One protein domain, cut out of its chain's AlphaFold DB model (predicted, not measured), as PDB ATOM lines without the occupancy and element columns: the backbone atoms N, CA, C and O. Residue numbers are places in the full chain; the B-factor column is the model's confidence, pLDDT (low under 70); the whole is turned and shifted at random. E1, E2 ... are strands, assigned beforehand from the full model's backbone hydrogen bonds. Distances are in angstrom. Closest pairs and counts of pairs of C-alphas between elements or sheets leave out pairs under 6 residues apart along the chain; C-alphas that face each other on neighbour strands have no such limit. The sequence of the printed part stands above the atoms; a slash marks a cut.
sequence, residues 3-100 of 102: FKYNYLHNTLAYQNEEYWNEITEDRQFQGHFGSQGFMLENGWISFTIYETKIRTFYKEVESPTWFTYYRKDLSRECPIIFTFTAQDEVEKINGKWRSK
ATOM      1  N   PHE A   3     295.081 264.387 295.784       96.94
ATOM      2  CA  PHE A   3     295.332 263.406 296.834       96.94
ATOM      3  C   PHE A   3     296.759 263.535 297.350       96.94
ATOM      4  O   PHE A   3     297.666 263.866 296.585       96.94
ATOM      5  N   LYS A   4     296.950 263.245 298.635       97.38
ATOM      6  CA  LYS A   4     298.241 263.151 299.312       97.38
ATOM      7  C   LYS A   4     298.284 261.825 300.055       97.38
ATOM      8  O   LYS A   4     297.601 261.667 301.063       97.38
ATOM      9  N   TYR A   5     299.061 260.879 299.544       97.50
ATOM     10  CA  TYR A   5     299.164 259.530 300.092       97.50
ATOM     11  C   TYR A   5     300.511 259.330 300.788       97.50
ATOM     12  O   TYR A   5     301.566 259.606 300.211       97.50
ATOM     13  N   ASN A   6     300.480 258.842 302.027       96.69
ATOM     14  CA  ASN A   6     301.659 258.444 302.781       96.69
ATOM     15  C   ASN A   6     301.640 256.923 302.961       96.69
ATOM     16  O   ASN A   6     300.955 256.395 303.834       96.69
ATOM     17  N   TYR A   7     302.406 256.216 302.130       93.56
ATOM     18  CA  TYR A   7     302.392 254.754 302.125       93.56
ATOM     19  C   TYR A   7     303.111 254.124 303.328       93.56
ATOM     20  O   TYR A   7     302.910 252.943 303.590       93.56
ATOM     21  N   LEU A   8     303.952 254.879 304.049       94.12
ATOM     22  CA  LEU A   8     304.636 254.381 305.250       94.12
ATOM     23  C   LEU A   8     303.688 254.316 306.450       94.12
ATOM     24  O   LEU A   8     303.804 253.410 307.269       94.12
ATOM     25  N   HIS A   9     302.748 255.257 306.531       94.50
ATOM     26  CA  HIS A   9     301.752 255.322 307.603       94.50
ATOM     27  C   HIS A   9     300.357 254.865 307.168       94.50
ATOM     28  O   HIS A   9     299.446 254.861 307.984       94.50
ATOM     29  N   ASN A  10     300.188 254.482 305.899       94.19
ATOM     30  CA  ASN A  10     298.894 254.171 305.297       94.19
ATOM     31  C   ASN A  10     297.838 255.260 305.573       94.19
ATOM     32  O   ASN A  10     296.708 254.970 305.958       94.19
ATOM     33  N   THR A  11     298.212 256.525 305.376       97.00
ATOM     34  CA  THR A  11     297.282 257.654 305.494       97.00
ATOM     35  C   THR A  11     297.027 258.278 304.132       97.00
ATOM     36  O   THR A  11     297.922 258.376 303.282       97.00
ATOM     37  N   LEU A  12     295.785 258.700 303.908       97.56
ATOM     38  CA  LEU A  12     295.381 259.414 302.707       97.56
ATOM     39  C   LEU A  12     294.680 260.699 303.110       97.56
ATOM     40  O   LEU A  12     293.736 260.666 303.889       97.56
ATOM     41  N   ALA A  13     295.093 261.811 302.516       96.94
ATOM     42  CA  ALA A  13     294.338 263.049 302.557       96.94
ATOM     43  C   ALA A  13     293.908 263.463 301.150       96.94
ATOM     44  O   ALA A  13     294.605 263.191 300.166       96.94
ATOM     45  N   TYR A  14     292.783 264.159 301.051       95.06
ATOM     46  CA  TYR A  14     292.355 264.826 299.827       95.06
ATOM     47  C   TYR A  14     292.208 266.326 300.064       95.06
ATOM     48  O   TYR A  14     291.900 266.780 301.167       95.06
ATOM     49  N   GLN A  15     292.479 267.104 299.024       93.00
ATOM     50  CA  GLN A  15     292.347 268.548 299.073       93.00
ATOM     51  C   GLN A  15     290.892 268.937 298.800       93.00
ATOM     52  O   GLN A  15     290.376 268.642 297.716       93.00
ATOM     53  N   ASN A  16     290.272 269.605 299.771       86.38
ATOM     54  CA  ASN A  16     288.997 270.299 299.619       86.38
ATOM     55  C   ASN A  16     289.268 271.797 299.791       86.38
ATOM     56  O   ASN A  16     289.699 272.219 300.864       86.38
ATOM     57  N   GLU A  17     289.085 272.572 298.724       85.69
ATOM     58  CA  GLU A  17     289.476 273.986 298.664       85.69
ATOM     59  C   GLU A  17     290.952 274.201 299.083       85.69
ATOM     60  O   GLU A  17     291.874 273.681 298.442       85.69
ATOM     61  N   GLU A  18     291.192 274.954 300.159       88.25
ATOM     62  CA  GLU A  18     292.527 275.274 300.676       88.25
ATOM     63  C   GLU A  18     293.072 274.220 301.654       88.25
ATOM     64  O   GLU A  18     294.273 274.206 301.936       88.25
ATOM     65  N   TYR A  19     292.232 273.302 302.141       90.56
ATOM     66  CA  TYR A  19     292.572 272.406 303.246       90.56
ATOM     67  C   TYR A  19     292.765 270.953 302.803       90.56
ATOM     68  O   TYR A  19     292.106 270.440 301.896       90.56
ATOM     69  N   TRP A  20     293.674 270.265 303.493       94.12
ATOM     70  CA  TRP A  20     293.841 268.819 303.390       94.12
ATOM     71  C   TRP A  20     292.981 268.131 304.443       94.12
ATOM     72  O   TRP A  20     293.177 268.356 305.635       94.12
ATOM     73  N   ASN A  21     292.070 267.272 303.997       93.75
ATOM     74  CA  ASN A  21     291.234 266.455 304.866       93.75
ATOM     75  C   ASN A  21     291.770 265.029 304.852       93.75
ATOM     76  O   ASN A  21     291.789 264.388 303.799       93.75
ATOM     77  N   GLU A  22     292.248 264.560 306.001       95.38
ATOM     78  CA  GLU A  22     292.693 263.180 306.167       95.38
ATOM     79  C   GLU A  22     291.490 262.241 306.272       95.38
ATOM     80  O   GLU A  22     290.480 262.557 306.899       95.38
ATOM     81  N   ILE A  23     291.598 261.083 305.631       95.12
ATOM     82  CA  ILE A  23     290.600 260.029 305.710       95.12
ATOM     83  C   ILE A  23     290.859 259.222 306.971       95.12
ATOM     84  O   ILE A  23     291.935 258.659 307.163       95.12
ATOM     85  N   THR A  24     289.829 259.144 307.798       93.25
ATOM     86  CA  THR A  24     289.822 258.419 309.060       93.25
ATOM     87  C   THR A  24     289.984 256.907 308.864       93.25
ATOM     88  O   THR A  24     289.629 256.341 307.827       93.25
ATOM     89  N   GLU A  25     290.542 256.235 309.873       92.31
ATOM     90  CA  GLU A  25     290.875 254.804 309.815       92.31
ATOM     91  C   GLU A  25     289.658 253.893 309.594       92.31
ATOM     92  O   GLU A  25     289.766 252.876 308.914       92.31
ATOM     93  N   ASP A  26     288.478 254.278 310.084       95.50
ATOM     94  CA  ASP A  26     287.214 253.545 309.906       95.50
ATOM     95  C   ASP A  26     286.742 253.488 308.445       95.50
ATOM     96  O   ASP A  26     285.904 252.662 308.080       95.50
ATOM     97  N   ARG A  27     287.304 254.345 307.589       96.31
ATOM     98  CA  ARG A  27     287.045 254.371 306.147       96.31
ATOM     99  C   ARG A  27     288.112 253.629 305.351       96.31
ATOM    100  O   ARG A  27     288.065 253.646 304.120       96.31
ATOM    101  N   GLN A  28     289.069 252.985 306.010       96.88
ATOM    102  CA  GLN A  28     290.063 252.155 305.346       96.88
ATOM    103  C   GLN A  28     289.520 250.751 305.086       96.88
ATOM    104  O   GLN A  28     288.696 250.218 305.826       96.88
ATOM    105  N   PHE A  29     290.000 250.123 304.021       95.56
ATOM    106  CA  PHE A  29     289.712 248.726 303.724       95.56
ATOM    107  C   PHE A  29     290.928 248.045 303.111       95.56
ATOM    108  O   PHE A  29     291.806 248.687 302.537       95.56
ATOM    109  N   GLN A  30     290.962 246.718 303.185       94.81
ATOM    110  CA  GLN A  30     291.951 245.916 302.480       94.81
ATOM    111  C   GLN A  30     291.315 245.316 301.227       94.81
ATOM    112  O   GLN A  30     290.294 244.633 301.297       94.81
ATOM    113  N   GLY A  31     291.896 245.606 300.067       88.50
ATOM    114  CA  GLY A  31     291.458 245.041 298.800       88.50
ATOM    115  C   GLY A  31     292.172 243.733 298.464       88.50
ATOM    116  O   GLY A  31     292.986 243.195 299.218       88.50
ATOM    117  N   HIS A  32     291.870 243.204 297.279       82.56
ATOM    118  CA  HIS A  32     292.550 242.020 296.763       82.56
ATOM    119  C   HIS A  32     294.042 242.282 296.516       82.56
ATOM    120  O   HIS A  32     294.450 243.400 296.207       82.56
ATOM    121  N   PHE A  33     294.848 241.218 296.596       82.06
ATOM    122  CA  PHE A  33     296.295 241.257 296.347       82.06
ATOM    123  C   PHE A  33     297.067 242.216 297.270       82.06
ATOM    124  O   PHE A  33     298.099 242.757 296.882       82.06
ATOM    125  N   GLY A  34     296.570 242.419 298.495       83.38
ATOM    126  CA  GLY A  34     297.241 243.234 299.508       83.38
ATOM    127  C   GLY A  34     297.133 244.738 299.272       83.38
ATOM    128  O   GLY A  34     297.925 245.488 299.837       83.38
ATOM    129  N   SER A  35     296.188 245.192 298.441       91.50
ATOM    130  CA  SER A  35     295.969 246.622 298.256       91.50
ATOM    131  C   SER A  35     295.356 247.267 299.502       91.50
ATOM    132  O   SER A  35     294.528 246.670 300.191       91.50
ATOM    133  N   GLN A  36     295.768 248.500 299.782       96.00
ATOM    134  CA  GLN A  36     295.229 249.329 300.858       96.00
ATOM    135  C   GLN A  36     294.269 250.345 300.252       96.00
ATOM    136  O   GLN A  36     294.611 251.018 299.279       96.00
ATOM    137  N   GLY A  37     293.050 250.409 300.768       97.12
ATOM    138  CA  GLY A  37     291.961 251.197 300.219       97.12
ATOM    139  C   GLY A  37     291.372 252.186 301.210       97.12
ATOM    140  O   GLY A  37     291.447 251.988 302.416       97.12
ATOM    141  N   PHE A  38     290.766 253.239 300.673       97.69
ATOM    142  CA  PHE A  38     290.108 254.314 301.401       97.69
ATOM    143  C   PHE A  38     288.756 254.599 300.743       97.69
ATOM    144  O   PHE A  38     288.683 254.864 299.537       97.69
ATOM    145  N   MET A  39     287.683 254.535 301.524       97.12
ATOM    146  CA  MET A  39     286.341 254.933 301.109       97.12
ATOM    147  C   MET A  39     286.267 256.460 301.080       97.12
ATOM    148  O   MET A  39     286.579 257.124 302.066       97.12
ATOM    149  N   LEU A  40     285.823 257.013 299.955       94.06
ATOM    150  CA  LEU A  40     285.556 258.440 299.766       94.06
ATOM    151  C   LEU A  40     284.054 258.699 299.875       94.06
ATOM    152  O   LEU A  40     283.266 257.764 300.006       94.06
ATOM    153  N   GLU A  41     283.643 259.966 299.892       91.19
ATOM    154  CA  GLU A  41     282.212 260.313 299.885       91.19
ATOM    155  C   GLU A  41     281.537 259.786 298.612       91.19
ATOM    156  O   GLU A  41     280.507 259.126 298.681       91.19
ATOM    157  N   ASN A  42     282.200 259.973 297.468       91.19
ATOM    158  CA  ASN A  42     281.693 259.597 296.149       91.19
ATOM    159  C   ASN A  42     282.515 258.466 295.516       91.19
ATOM    160  O   ASN A  42     282.855 258.518 294.337       91.19
ATOM    161  N   GLY A  43     282.866 257.437 296.293       95.38
ATOM    162  CA  GLY A  43     283.530 256.246 295.764       95.38
ATOM    163  C   GLY A  43     284.639 255.712 296.655       95.38
ATOM    164  O   GLY A  43     284.496 255.665 297.872       95.38
ATOM    165  N   TRP A  44     285.732 255.251 296.056       96.62
ATOM    166  CA  TRP A  44     286.865 254.698 296.798       96.62
ATOM    167  C   TRP A  44     288.141 254.733 295.978       96.62
ATOM    168  O   TRP A  44     288.112 254.661 294.751       96.62
ATOM    169  N   ILE A  45     289.273 254.765 296.663       97.62
ATOM    170  CA  ILE A  45     290.603 254.710 296.063       97.62
ATOM    171  C   ILE A  45     291.435 253.639 296.754       97.62
ATOM    172  O   ILE A  45     291.322 253.439 297.955       97.62
ATOM    173  N   SER A  46     292.252 252.922 295.991       97.44
ATOM    174  CA  SER A  46     293.136 251.880 296.508       97.44
ATOM    175  C   SER A  46     294.544 252.009 295.957       97.44
ATOM    176  O   SER A  46     294.753 252.573 294.881       97.44
ATOM    177  N   PHE A  47     295.503 251.465 296.696       97.31
ATOM    178  CA  PHE A  47     296.926 251.530 296.418       97.31
ATOM    179  C   PHE A  47     297.527 250.135 296.521       97.31
ATOM    180  O   PHE A  47     297.331 249.420 297.499       97.31
ATOM    181  N   THR A  48     298.266 249.735 295.493       96.12
ATOM    182  CA  THR A  48     299.099 248.531 295.504       96.12
ATOM    183  C   THR A  48     300.550 248.964 295.383       96.12
ATOM    184  O   THR A  48     300.932 249.603 294.398       96.12
ATOM    185  N   ILE A  49     301.348 248.639 296.395       94.50
ATOM    186  CA  ILE A  49     302.762 249.004 296.463       94.50
ATOM    187  C   ILE A  49     303.568 247.907 295.764       94.50
ATOM    188  O   ILE A  49     303.570 246.758 296.196       94.50
ATOM    189  N   TYR A  50     304.242 248.268 294.678       93.50
ATOM    190  CA  TYR A  50     305.221 247.423 293.999       93.50
ATOM    191  C   TYR A  50     306.635 247.896 294.348       93.50
ATOM    192  O   TYR A  50     306.827 248.954 294.947       93.50
ATOM    193  N   GLU A  51     307.644 247.137 293.926       92.38
ATOM    194  CA  GLU A  51     309.050 247.457 294.185       92.38
ATOM    195  C   GLU A  51     309.439 248.863 293.697       92.38
ATOM    196  O   GLU A  51     310.032 249.633 294.450       92.38
ATOM    197  N   THR A  52     309.031 249.239 292.482       93.88
ATOM    198  CA  THR A  52     309.468 250.483 291.820       93.88
ATOM    199  C   THR A  52     308.401 251.573 291.741       93.88
ATOM    200  O   THR A  52     308.701 252.696 291.343       93.88
ATOM    201  N   LYS A  53     307.150 251.268 292.098       95.94
ATOM    202  CA  LYS A  53     306.012 252.179 291.911       95.94
ATOM    203  C   LYS A  53     304.853 251.863 292.840       95.94
ATOM    204  O   LYS A  53     304.740 250.752 293.353       95.94
ATOM    205  N   ILE A  54     303.942 252.814 292.976       96.69
ATOM    206  CA  ILE A  54     302.644 252.605 293.615       96.69
ATOM    207  C   ILE A  54     301.586 252.678 292.522       96.69
ATOM    208  O   ILE A  54     301.456 253.693 291.844       96.69
ATOM    209  N   ARG A  55     300.820 251.606 292.327       96.50
ATOM    210  CA  ARG A  55     299.655 251.650 291.439       96.50
ATOM    211  C   ARG A  55     298.449 252.069 292.248       96.50
ATOM    212  O   ARG A  55     298.090 251.378 293.198       96.50
ATOM    213  N   THR A  56     297.808 253.149 291.838       97.12
ATOM    214  CA  THR A  56     296.535 253.574 292.404       97.12
ATOM    215  C   THR A  56     295.382 253.247 291.461       97.12
ATOM    216  O   THR A  56     295.528 253.284 290.234       97.12
ATOM    217  N   PHE A  57     294.247 252.884 292.047       96.94
ATOM    218  CA  PHE A  57     293.003 252.624 291.343       96.94
ATOM    219  C   PHE A  57     291.874 253.351 292.063       96.94
ATOM    220  O   PHE A  57     291.672 253.129 293.258       96.94
ATOM    221  N   TYR A  58     291.168 254.218 291.345       96.94
ATOM    222  CA  TYR A  58     290.124 255.087 291.884       96.94
ATOM    223  C   TYR A  58     288.808 254.806 291.167       96.94
ATOM    224  O   TYR A  58     288.768 254.739 289.939       96.94
ATOM    225  N   LYS A  59     287.744 254.615 291.942       96.56
ATOM    226  CA  LYS A  59     286.368 254.594 291.463       96.56
ATOM    227  C   LYS A  59     285.692 255.878 291.920       96.56
ATOM    228  O   LYS A  59     285.539 256.081 293.123       96.56
ATOM    229  N   GLU A  60     285.222 256.655 290.962       96.19
ATOM    230  CA  GLU A  60     284.358 257.809 291.171       96.19
ATOM    231  C   GLU A  60     282.901 257.427 290.894       96.19
ATOM    232  O   GLU A  60     282.596 256.719 289.929       96.19
ATOM    233  N   VAL A  61     282.002 257.852 291.777       95.25
ATOM    234  CA  VAL A  61     280.558 257.635 291.691       95.25
ATOM    235  C   VAL A  61     279.899 258.980 291.399       95.25
ATOM    236  O   VAL A  61     279.778 259.814 292.291       95.25
ATOM    237  N   GLU A  62     279.467 259.187 290.157       90.62
ATOM    238  CA  GLU A  62     278.791 260.425 289.727       90.62
ATOM    239  C   GLU A  62     277.271 260.326 289.914       90.62
ATOM    240  O   GLU A  62     276.585 261.312 290.172       90.62
ATOM    241  N   SER A  63     276.731 259.111 289.799       90.19
ATOM    242  CA  SER A  63     275.338 258.791 290.112       90.19
ATOM    243  C   SER A  63     275.211 257.305 290.483       90.19
ATOM    244  O   SER A  63     276.153 256.539 290.261       90.19
ATOM    245  N   PRO A  64     274.060 256.841 291.008       88.50
ATOM    246  CA  PRO A  64     273.878 255.438 291.396       88.50
ATOM    247  C   PRO A  64     274.166 254.415 290.288       88.50
ATOM    248  O   PRO A  64     274.463 253.259 290.585       88.50
ATOM    249  N   THR A  65     274.086 254.821 289.017       90.50
ATOM    250  CA  THR A  65     274.324 253.960 287.851       90.50
ATOM    251  C   THR A  65     275.505 254.403 286.991       90.50
ATOM    252  O   THR A  65     275.806 253.731 286.006       90.50
ATOM    253  N   TRP A  66     276.169 255.513 287.327       93.00
ATOM    254  CA  TRP A  66     277.268 256.069 286.539       93.00
ATOM    255  C   TRP A  66     278.552 256.129 287.357       93.00
ATOM    256  O   TRP A  66     278.615 256.769 288.410       93.00
ATOM    257  N   PHE A  67     279.580 255.459 286.845       94.94
ATOM    258  CA  PHE A  67     280.868 255.321 287.506       94.94
ATOM    259  C   PHE A  67     281.993 255.559 286.515       94.94
ATOM    260  O   PHE A  67     281.982 254.975 285.427       94.94
ATOM    261  N   THR A  68     283.007 256.291 286.956       96.62
ATOM    262  CA  THR A  68     284.254 256.447 286.211       96.62
ATOM    263  C   THR A  68     285.387 255.803 287.000       96.62
ATOM    264  O   THR A  68     285.474 255.924 288.223       96.62
ATOM    265  N   TYR A  69     286.226 255.034 286.309       97.25
ATOM    266  CA  TYR A  69     287.359 254.346 286.914       97.25
ATOM    267  C   TYR A  69     288.651 254.932 286.380       97.25
ATOM    268  O   TYR A  69     288.785 255.164 285.181       97.25
ATOM    269  N   TYR A  70     289.624 255.087 287.266       97.69
ATOM    270  CA  TYR A  70     290.938 255.612 286.942       97.69
ATOM    271  C   TYR A  70     292.026 254.666 287.434       97.69
ATOM    272  O   TYR A  70     291.895 254.025 288.484       97.69
ATOM    273  N   ARG A  71     293.137 254.602 286.700       97.12
ATOM    274  CA  ARG A  71     294.340 253.877 287.109       97.12
ATOM    275  C   ARG A  71     295.574 254.701 286.795       97.12
ATOM    276  O   ARG A  71     295.808 255.037 285.641       97.12
ATOM    277  N   LYS A  72     296.423 254.895 287.800       97.19
ATOM    278  CA  LYS A  72     297.674 255.642 287.660       97.19
ATOM    279  C   LYS A  72     298.823 254.911 288.336       97.19
ATOM    280  O   LYS A  72     298.650 254.322 289.402       97.19
ATOM    281  N   ASP A  73     299.987 254.936 287.703       97.06
ATOM    282  CA  ASP A  73     301.235 254.469 288.300       97.06
ATOM    283  C   ASP A  73     301.995 255.696 288.823       97.06
ATOM    284  O   ASP A  73     302.196 256.670 288.100       97.06
ATOM    285  N   LEU A  74     302.373 255.654 290.094       96.94
ATOM    286  CA  LEU A  74     302.972 256.747 290.850       96.94
ATOM    287  C   LEU A  74     304.400 256.380 291.282       96.94
ATOM    288  O   LEU A  74     304.700 255.198 291.487       96.94
ATOM    289  N   SER A  75     305.275 257.375 291.463       95.31
ATOM    290  CA  SER A  75     306.593 257.159 292.077       95.31
ATOM    291  C   SER A  75     306.449 256.743 293.549       95.31
ATOM    292  O   SER A  75     305.390 256.885 294.159       95.31
ATOM    293  N   ARG A  76     307.511 256.194 294.149       91.56
ATOM    294  CA  ARG A  76     307.534 255.817 295.578       91.56
ATOM    295  C   ARG A  76     307.946 256.970 296.503       91.56
ATOM    296  O   ARG A  76     308.529 256.739 297.561       91.56
ATOM    297  N   GLU A  77     307.656 258.204 296.113       92.19
ATOM    298  CA  GLU A  77     307.836 259.371 296.978       92.19
ATOM    299  C   GLU A  77     306.881 259.314 298.179       92.19
ATOM    300  O   GLU A  77     305.794 258.737 298.103       92.19
ATOM    301  N   CYS A  78     307.294 259.884 299.314       91.38
ATOM    302  CA  CYS A  78     306.508 259.861 300.545       91.38
ATOM    303  C   CYS A  78     306.589 261.209 301.284       91.38
ATOM    304  O   CYS A  78     307.673 261.561 301.748       91.38
ATOM    305  N   PRO A  79     305.473 261.946 301.452       93.12
ATOM    306  CA  PRO A  79     304.160 261.678 300.867       93.12
ATOM    307  C   PRO A  79     304.151 261.963 299.360       93.12
ATOM    308  O   PRO A  79     304.787 262.912 298.905       93.12
ATOM    309  N   ILE A  80     303.379 261.192 298.596       96.38
ATOM    310  CA  ILE A  80     303.140 261.477 297.180       96.38
ATOM    311  C   ILE A  80     301.869 262.295 297.006       96.38
ATOM    312  O   ILE A  80     300.832 261.984 297.594       96.38
ATOM    313  N   ILE A  81     301.945 263.335 296.180       96.81
ATOM    314  CA  ILE A  81     300.813 264.192 295.849       96.81
ATOM    315  C   ILE A  81     300.467 264.023 294.373       96.81
ATOM    316  O   ILE A  81     301.334 264.165 293.515       96.81
ATOM    317  N   PHE A  82     299.200 263.754 294.063       97.19
ATOM    318  CA  PHE A  82     298.766 263.495 292.691       97.19
ATOM    319  C   PHE A  82     297.309 263.903 292.443       97.19
ATOM    320  O   PHE A  82     296.523 264.120 293.364       97.19
ATOM    321  N   THR A  83     296.950 264.006 291.168       97.12
ATOM    322  CA  THR A  83     295.576 264.161 290.675       97.12
ATOM    323  C   THR A  83     295.313 263.094 289.620       97.12
ATOM    324  O   THR A  83     296.250 262.638 288.959       97.12
ATOM    325  N   PHE A  84     294.053 262.704 289.444       96.31
ATOM    326  CA  PHE A  84     293.628 261.989 288.242       96.31
ATOM    327  C   PHE A  84     293.242 262.986 287.152       96.31
ATOM    328  O   PHE A  84     292.747 264.077 287.442       96.31
ATOM    329  N   THR A  85     293.496 262.612 285.905       96.06
ATOM    330  CA  THR A  85     293.041 263.318 284.707       96.06
ATOM    331  C   THR A  85     292.297 262.338 283.803       96.06
ATOM    332  O   THR A  85     292.339 261.130 284.029       96.06
ATOM    333  N   ALA A  86     291.649 262.842 282.748       95.56
ATOM    334  CA  ALA A  86     290.978 261.996 281.757       95.56
ATOM    335  C   ALA A  86     291.908 260.906 281.188       95.56
ATOM    336  O   ALA A  86     291.496 259.775 280.993       95.56
ATOM    337  N   GLN A  87     293.205 261.192 281.026       96.44
ATOM    338  CA  GLN A  87     294.184 260.222 280.512       96.44
ATOM    339  C   GLN A  87     294.395 259.003 281.423       96.44
ATOM    340  O   GLN A  87     294.888 257.973 280.964       96.44
ATOM    341  N   ASP A  88     294.030 259.103 282.702       97.56
ATOM    342  CA  ASP A  88     294.099 257.985 283.640       97.56
ATOM    343  C   ASP A  88     292.841 257.099 283.592       97.56
ATOM    344  O   ASP A  88     292.795 256.081 284.290       97.56
ATOM    345  N   GLU A  89     291.809 257.470 282.824       97.94
ATOM    346  CA  GLU A  89     290.562 256.714 282.762       97.94
ATOM    347  C   GLU A  89     290.763 255.318 282.170       97.94
ATOM    348  O   GLU A  89     291.441 255.096 281.159       97.94
ATOM    349  N   VAL A  90     290.100 254.355 282.800       97.75
ATOM    350  CA  VAL A  90     290.120 252.959 282.401       97.75
ATOM    351  C   VAL A  90     288.719 252.379 282.339       97.75
ATOM    352  O   VAL A  90     287.819 252.755 283.083       97.75
ATOM    353  N   GLU A  91     288.556 251.382 281.482       96.56
ATOM    354  CA  GLU A  91     287.332 250.602 281.370       96.56
ATOM    355  C   GLU A  91     287.634 249.104 281.378       96.56
ATOM    356  O   GLU A  91     288.758 248.656 281.120       96.56
ATOM    357  N   LYS A  92     286.626 248.306 281.731       94.69
ATOM    358  CA  LYS A  92     286.765 246.856 281.843       94.69
ATOM    359  C   LYS A  92     286.298 246.190 280.551       94.69
ATOM    360  O   LYS A  92     285.110 245.961 280.365       94.69
ATOM    361  N   ILE A  93     287.249 245.804 279.703       94.25
ATOM    362  CA  ILE A  93     287.000 245.095 278.439       94.25
ATOM    363  C   ILE A  93     287.416 243.636 278.613       94.25
ATOM    364  O   ILE A  93     288.571 243.350 278.945       94.25
ATOM    365  N   ASN A  94     286.488 242.699 278.401       93.88
ATOM    366  CA  ASN A  94     286.737 241.254 278.524       93.88
ATOM    367  C   ASN A  94     287.414 240.877 279.856       93.88
ATOM    368  O   ASN A  94     288.406 240.147 279.902       93.88
ATOM    369  N   GLY A  95     286.922 241.456 280.954       91.62
ATOM    370  CA  GLY A  95     287.444 241.212 282.299       91.62
ATOM    371  C   GLY A  95     288.732 241.967 282.655       91.62
ATOM    372  O   GLY A  95     289.146 241.909 283.812       91.62
ATOM    373  N   LYS A  96     289.348 242.698 281.718       91.81
ATOM    374  CA  LYS A  96     290.635 243.386 281.911       91.81
ATOM    375  C   LYS A  96     290.466 244.904 281.892       91.81
ATOM    376  O   LYS A  96     289.808 245.443 281.012       91.81
ATOM    377  N   TRP A  97     291.123 245.589 282.825       93.69
ATOM    378  CA  TRP A  97     291.176 247.053 282.863       93.69
ATOM    379  C   TRP A  97     292.134 247.601 281.796       93.69
ATOM    380  O   TRP A  97     293.353 247.376 281.866       93.69
ATOM    381  N   ARG A  98     291.585 248.319 280.816       94.75
ATOM    382  CA  ARG A  98     292.297 248.952 279.695       94.75
ATOM    383  C   ARG A  98     292.155 250.469 279.780       94.75
ATOM    384  O   ARG A  98     291.179 250.941 280.338       94.75
ATOM    385  N   SER A  99     293.145 251.198 279.269       94.50
ATOM    386  CA  SER A  99     293.031 252.656 279.124       94.50
ATOM    387  C   SER A  99     291.957 252.978 278.089       94.50
ATOM    388  O   SER A  99     291.912 252.299 277.063       94.50
ATOM    389  N   LYS A 100     291.135 253.999 278.350       94.31
ATOM    390  CA  LYS A 100     290.154 254.522 277.381       94.31
ATOM    391  C   LYS A 100     290.800 255.379 276.282       94.31
ATOM    392  O   LYS A 100     290.146 255.695 275.295       94.31
TER     393      LYS A 100
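Overview. This is residues 3 to 100 of the 102 residues of an uncharacterized protein of endosymbiont GvMRE of Glomus versiforme (UniProt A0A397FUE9). A curled, strongly twisted sheet, E4 - E5 - E6 - E7 - E8 - E10 - E11, bends like part of a barrel, and a smaller sheet, E3 - E2 - E1 - E9, lies partly face to face with it. The two sheets come close where E2 passes E5 and where E8 ends beside E9, while hairpin E10 and E11 turns across the far edge of the larger sheet. The printed part has 98 residues with eleven named strands, E1 to E11 in order, and no named helix: the class is all strand, and both sheets are antiparallel. It is compact and rounded, with a radius of gyration of the C-alphas of 13.3 A and spans of 36 by 33 by 24 A.

Along the chain. Find C-alpha 3 at (295.332, 263.406, 296.834), where E1, residues 3 to 6, begins. Next come E2, residues 11 to 16, 16.2 A long, E3, residues 19 to 22, E4, residues 28 to 30, and E5, residues 36 to 40, 13.3 A. E6, residues 43 to 49, runs 20.6 A. Find C-alpha 54 at (302.644, 252.605, 293.615); from there E7, residues 54 to 63, the longest strand, runs 28.2 A. E8, residues 66 to 74, runs 26.1 A. Then come E9, residues 80 to 83, 10.3 A, E10, residues 89 to 93, 12.9 A, and E11, residues 96 to 99, 10.0 A, ending at C-alpha 99 at (293.031, 252.656, 279.124).

Arrangement. Begin in the larger sheet, where E4 to E8 form a meander, each strand the antiparallel neighbour of the one before. At edge strand E4, N 29 and O 37 of E5 are 2.9 A apart, within hydrogen-bond range. Between E5 and E6 look at N 38 and O 45, 2.8 A; between E6 and E7, N 46 and O 57, 2.8 A; in hairpin E7 and E8, N 56 and O 72, 2.8 A. E10 is staggered: residues 89 to 90 pair with E8, N 90 and O 69 at 2.8 A, and residues 90 to 93 with E11, N 91 and O 98 at 2.9 A. E8 and E10 stand at 110 degrees. In the smaller sheet E1, E2 and E3 form a second meander, with N 4 and O 13 at 2.8 A and N 14 and O 21 at 2.9 A, and N 3 of E1 is 2.8 A from O 82 of E9. Between the sheets, the closest C-alphas of E2 and E5, Leu 12 and Phe 38, are 7.5 A apart.

Size, cuts and confidence. The C-alphas farthest apart, Glu 18 and Asn 94, are 41.0 A apart. The printed part has no cut, and its ten links between strands are tight. The mean pLDDT of the printed part is 94.4, and no printed residue is under 70.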